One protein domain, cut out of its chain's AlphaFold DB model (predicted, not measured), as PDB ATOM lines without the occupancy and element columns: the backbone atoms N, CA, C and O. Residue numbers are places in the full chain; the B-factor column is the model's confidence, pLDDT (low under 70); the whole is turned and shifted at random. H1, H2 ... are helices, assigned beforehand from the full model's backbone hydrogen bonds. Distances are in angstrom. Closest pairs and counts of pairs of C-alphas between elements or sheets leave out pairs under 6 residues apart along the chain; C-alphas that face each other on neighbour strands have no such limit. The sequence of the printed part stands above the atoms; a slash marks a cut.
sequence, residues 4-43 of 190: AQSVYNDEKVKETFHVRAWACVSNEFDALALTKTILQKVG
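What this domain is: This is residues 4 to 43 of the 190 residues of the protein "NB-ARC domain-containing protein" of Punica granatum (UniProt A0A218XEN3). Three helices that do not pack on one another are strung along a flat, open, winding chain: two short ones, H1 and H2, at one end, and the longer H3 at the other. The long link of residues 17 to 30 crosses the space between these ends, and after its turn near Glu 28 the chain folds back as H3. The printed part has 40 residues with three named helices in the order H1, H2, H3 and no named strand; the class is all helix. It is loose, with a radius of gyration of the C-alphas of 12.0 A, and spans 33 by 21 by 8 A.

Where its parts are: Find C-alpha 4 at (130.869, 122.141, 114.523), where H1 begins; it runs through residues 4 to 8. Go on to C-alpha 11 at (135.581, 127.553, 126.253), the first of H2, residues 11 to 16. H3 holds residues 31 to 42 and measures 15.9 A from its first C-alpha to its last, C-alpha 42 at (139.588, 137.447, 111.898).

How they stand to each other: Look first at Val 7 and Val 13, whose C-alphas, 7.2 A apart, are the closest of H1 and H2; these helices are close but not clearly touching. H3 is apart from H1 and also from H2. In H1, H2 and H3 every O i to N i+4 pair is within hydrogen-bond range.

The domain as a whole: The C-alphas of Lys 12 and Glu 28 are the two farthest apart, at 33.8 A. The printed part has no cut. The link from H1 to H2 is tight, and that from H2 to H3, 14 residues, is long. Residues 10 to 16, of which 11 to 16 belong to H2, stand free, as do residues 27 to 33, of which 31 to 33 belong to H3. The mean pLDDT of the printed part is 75.2; look for values under 70 at residue 18, residues 27 to 29, residues 32 to 33, residue 37 and residues 39 to 43.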
ATOM      1  N   ALA A   4     129.858 121.123 114.811       82.50
ATOM      2  CA  ALA A   4     130.869 122.141 114.523       82.50
ATOM      3  C   ALA A   4     130.634 123.462 115.280       82.50
ATOM      4  O   ALA A   4     131.586 124.045 115.792       82.50
ATOM      5  N   GLN A   5     129.381 123.917 115.407       83.19
ATOM      6  CA  GLN A   5     129.060 125.115 116.192       83.19
ATOM      7  C   GLN A   5     129.264 124.884 117.690       83.19
ATOM      8  O   GLN A   5     129.674 125.805 118.391       83.19
ATOM      9  N   SER A   6     129.005 123.673 118.188       87.62
ATOM     10  CA  SER A   6     129.246 123.338 119.595       87.62
ATOM     11  C   SER A   6     130.739 123.361 119.925       87.62
ATOM     12  O   SER A   6     131.125 123.949 120.927       87.62
ATOM     13  N   VAL A   7     131.578 122.782 119.060       89.00
ATOM     14  CA  VAL A   7     133.040 122.757 119.245       89.00
ATOM     15  C   VAL A   7     133.643 124.155 119.099       89.00
ATOM     16  O   VAL A   7     134.464 124.557 119.913       89.00
ATOM     17  N   TYR A   8     133.214 124.934 118.101       85.50
ATOM     18  CA  TYR A   8     133.718 126.298 117.889       85.50
ATOM     19  C   TYR A   8     133.441 127.235 119.080       85.50
ATOM     20  O   TYR A   8     134.222 128.150 119.355       85.50
ATOM     21  N   ASN A   9     132.323 127.015 119.777       85.94
ATOM     22  CA  ASN A   9     131.896 127.825 120.916       85.94
ATOM     23  C   ASN A   9     132.375 127.296 122.278       85.94
ATOM     24  O   ASN A   9     132.083 127.940 123.285       85.94
ATOM     25  N   ASP A  10     133.104 126.180 122.312       91.88
ATOM     26  CA  ASP A  10     133.660 125.599 123.535       91.88
ATOM     27  C   ASP A  10     134.710 126.530 124.173       91.88
ATOM     28  O   ASP A  10     135.538 127.129 123.481       91.88
ATOM     29  N   GLU A  11     134.680 126.664 125.502       87.81
ATOM     30  CA  GLU A  11     135.581 127.553 126.253       87.81
ATOM     31  C   GLU A  11     137.054 127.150 126.128       87.81
ATOM     32  O   GLU A  11     137.917 128.011 125.962       87.81
ATOM     33  N   LYS A  12     137.365 125.851 126.056       86.31
ATOM     34  CA  LYS A  12     138.750 125.396 125.854       86.31
ATOM     35  C   LYS A  12     139.261 125.771 124.465       86.31
ATOM     36  O   LYS A  12     140.437 126.089 124.287       86.31
ATOM     37  N   VAL A  13     138.377 125.764 123.466       83.94
ATOM     38  CA  VAL A  13     138.696 126.183 122.092       83.94
ATOM     39  C   VAL A  13     138.852 127.704 122.014       83.94
ATOM     40  O   VAL A  13     139.740 128.193 121.314       83.94
ATOM     41  N   LYS A  14     138.047 128.460 122.771       80.56
ATOM     42  CA  LYS A  14     138.182 129.917 122.921       80.56
ATOM     43  C   LYS A  14     139.530 130.325 123.513       80.56
ATOM     44  O   LYS A  14     140.122 131.277 123.014       80.56
ATOM     45  N   GLU A  15     140.000 129.608 124.530       78.81
ATOM     46  CA  GLU A  15     141.277 129.872 125.205       78.81
ATOM     47  C   GLU A  15     142.490 129.456 124.362       78.81
ATOM     48  O   GLU A  15     143.509 130.144 124.357       78.81
ATOM     49  N   THR A  16     142.379 128.360 123.604       77.44
ATOM     50  CA  THR A  16     143.485 127.846 122.777       77.44
ATOM     51  C   THR A  16     143.696 128.675 121.506       77.44
ATOM     52  O   THR A  16     144.826 128.841 121.046       77.44
ATOM     53  N   PHE A  17     142.619 129.212 120.924       77.12
ATOM     54  CA  PHE A  17     142.665 129.939 119.656       77.12
ATOM     55  C   PHE A  17     142.191 131.383 119.833       77.12
ATOM     56  O   PHE A  17     140.996 131.690 119.810       77.12
ATOM     57  N   HIS A  18     143.162 132.294 119.939       61.97
ATOM     58  CA  HIS A  18     142.917 133.731 120.082       61.97
ATOM     59  C   HIS A  18     142.209 134.339 118.856       61.97
ATOM     60  O   HIS A  18     141.488 135.331 118.968       61.97
ATOM     61  N   VAL A  19     142.390 133.739 117.678       71.38
ATOM     62  CA  VAL A  19     141.782 134.190 116.426       71.38
ATOM     63  C   VAL A  19     140.886 133.091 115.881       71.38
ATOM     64  O   VAL A  19     141.332 131.970 115.646       71.38
ATOM     65  N   ARG A  20     139.609 133.416 115.687       75.38
ATOM     66  CA  ARG A  20     138.580 132.474 115.244       75.38
ATOM     67  C   ARG A  20     137.618 133.190 114.306       75.38
ATOM     68  O   ARG A  20     137.207 134.314 114.582       75.38
ATOM     69  N   ALA A  21     137.258 132.545 113.203       80.25
ATOM     70  CA  ALA A  21     136.258 133.064 112.282       80.25
ATOM     71  C   ALA A  21     135.307 131.968 111.820       80.25
ATOM     72  O   ALA A  21     135.691 130.813 111.644       80.25
ATOM     73  N   TRP A  22     134.058 132.371 111.601       83.38
ATOM     74  CA  TRP A  22     132.999 131.529 111.069       83.38
ATOM     75  C   TRP A  22     132.423 132.172 109.807       83.38
ATOM     76  O   TRP A  22     132.005 133.340 109.827       83.38
ATOM     77  N   ALA A  23     132.382 131.406 108.719       78.38
ATOM     78  CA  ALA A  23     131.816 131.824 107.444       78.38
ATOM     79  C   ALA A  23     130.844 130.761 106.916       78.38
ATOM     80  O   ALA A  23     131.073 129.564 107.070       78.38
ATOM     81  N   CYS A  24     129.749 131.218 106.311       71.50
ATOM     82  CA  CYS A  24     128.798 130.373 105.598       71.50
ATOM     83  C   CYS A  24     129.102 130.486 104.103       71.50
ATOM     84  O   CYS A  24     129.277 131.602 103.615       71.50
ATOM     85  N   VAL A  25     129.179 129.360 103.394       71.19
ATOM     86  CA  VAL A  25     129.406 129.339 101.945       71.19
ATOM     87  C   VAL A  25     128.105 128.919 101.270       71.19
ATOM     88  O   VAL A  25     127.623 127.811 101.497       71.19
ATOM     89  N   SER A  26     127.528 129.826 100.484       74.25
ATOM     90  CA  SER A  26     126.331 129.585  99.670       74.25
ATOM     91  C   SER A  26     126.722 129.205  98.234       74.25
ATOM     92  O   SER A  26     127.882 129.339  97.850       74.25
ATOM     93  N   ASN A  27     125.753 128.758  97.425       67.06
ATOM     94  CA  ASN A  27     125.980 128.276  96.051       67.06
ATOM     95  C   ASN A  27     126.554 129.337  95.084       67.06
ATOM     96  O   ASN A  27     127.166 128.975  94.083       67.06
ATOM     97  N   GLU A  28     126.396 130.629  95.381       66.06
ATOM     98  CA  GLU A  28     127.113 131.717  94.705       66.06
ATOM     99  C   GLU A  28     128.463 131.932  95.404       66.06
ATOM    100  O   GLU A  28     128.591 132.694  96.364       66.06
ATOM    101  N   PHE A  29     129.474 131.179  94.972       66.00
ATOM    102  CA  PHE A  29     130.810 131.224  95.557       66.00
ATOM    103  C   PHE A  29     131.617 132.407  95.001       66.00
ATOM    104  O   PHE A  29     132.246 132.306  93.950       66.00
ATOM    105  N   ASP A  30     131.633 133.522  95.734       72.31
ATOM    106  CA  ASP A  30     132.569 134.629  95.509       72.31
ATOM    107  C   ASP A  30     133.738 134.526  96.501       72.31
ATOM    108  O   ASP A  30     133.637 134.870  97.685       72.31
ATOM    109  N   ALA A  31     134.874 134.042  95.997       71.94
ATOM    110  CA  ALA A  31     136.095 133.887  96.774       71.94
ATOM    111  C   ALA A  31     136.605 135.220  97.352       71.94
ATOM    112  O   ALA A  31     137.158 135.227  98.454       71.94
ATOM    113  N   LEU A  32     136.410 136.350  96.661       69.06
ATOM    114  CA  LEU A  32     136.841 137.672  97.124       69.06
ATOM    115  C   LEU A  32     135.935 138.175  98.249       69.06
ATOM    116  O   LEU A  32     136.439 138.643  99.273       69.06
ATOM    117  N   ALA A  33     134.617 138.027  98.108       68.62
ATOM    118  CA  ALA A  33     133.663 138.386  99.155       68.62
ATOM    119  C   ALA A  33     133.854 137.529 100.415       68.62
ATOM    120  O   ALA A  33     133.855 138.052 101.536       68.62
ATOM    121  N   LEU A  34     134.097 136.227 100.241       75.44
ATOM    122  CA  LEU A  34     134.359 135.305 101.342       75.44
ATOM    123  C   LEU A  34     135.691 135.625 102.036       75.44
ATOM    124  O   LEU A  34     135.727 135.749 103.260       75.44
ATOM    125  N   THR A  35     136.765 135.843 101.269       75.44
ATOM    126  CA  THR A  35     138.095 136.187 101.804       75.44
ATOM    127  C   THR A  35     138.071 137.524 102.540       75.44
ATOM    128  O   THR A  35     138.621 137.631 103.633       75.44
ATOM    129  N   LYS A  36     137.372 138.532 102.004       70.25
ATOM    130  CA  LYS A  36     137.184 139.832 102.664       70.25
ATOM    131  C   LYS A  36     136.401 139.692 103.969       70.25
ATOM    132  O   LYS A  36     136.802 140.270 104.975       70.25
ATOM    133  N   THR A  37     135.334 138.893 103.975       67.19
ATOM    134  CA  THR A  37     134.513 138.645 105.172       67.19
ATOM    135  C   THR A  37     135.302 137.918 106.257       67.19
ATOM    136  O   THR A  37     135.222 138.286 107.427       67.19
ATOM    137  N   ILE A  38     136.087 136.901 105.885       73.12
ATOM    138  CA  ILE A  38     136.958 136.185 106.822       73.12
ATOM    139  C   ILE A  38     138.022 137.141 107.356       73.12
ATOM    140  O   ILE A  38     138.155 137.257 108.567       73.12
ATOM    141  N   LEU A  39     138.708 137.895 106.496       69.19
ATOM    142  CA  LEU A  39     139.746 138.835 106.921       69.19
ATOM    143  C   LEU A  39     139.202 139.922 107.864       69.19
ATOM    144  O   LEU A  39     139.861 140.261 108.841       69.19
ATOM    145  N   GLN A  40     137.979 140.407 107.631       65.25
ATOM    146  CA  GLN A  40     137.295 141.365 108.510       65.25
ATOM    147  C   GLN A  40     136.842 140.759 109.846       65.25
ATOM    148  O   GLN A  40     136.787 141.466 110.844       65.25
ATOM    149  N   LYS A  41     136.493 139.468 109.888       59.47
ATOM    150  CA  LYS A  41     136.054 138.790 111.123       59.47
ATOM    151  C   LYS A  41     137.211 138.233 111.954       59.47
ATOM    152  O   LYS A  41     137.100 138.160 113.170       59.47
ATOM    153  N   VAL A  42     138.302 137.844 111.297       68.94
ATOM    154  CA  VAL A  42     139.588 137.447 111.898       68.94
ATOM    155  C   VAL A  42     140.319 138.690 112.411       68.94
ATOM    156  O   VAL A  42     140.918 138.662 113.482       68.94
ATOM    157  N   GLY A  43     140.232 139.797 111.669       57.06
ATOM    158  CA  GLY A  43     140.725 141.106 112.063       57.06
ATOM    159  C   GLY A  43     139.648 141.918 112.768       57.06
ATOM    160  O   GLY A  43     139.080 142.832 112.179       57.06
TER     161      GLY A  43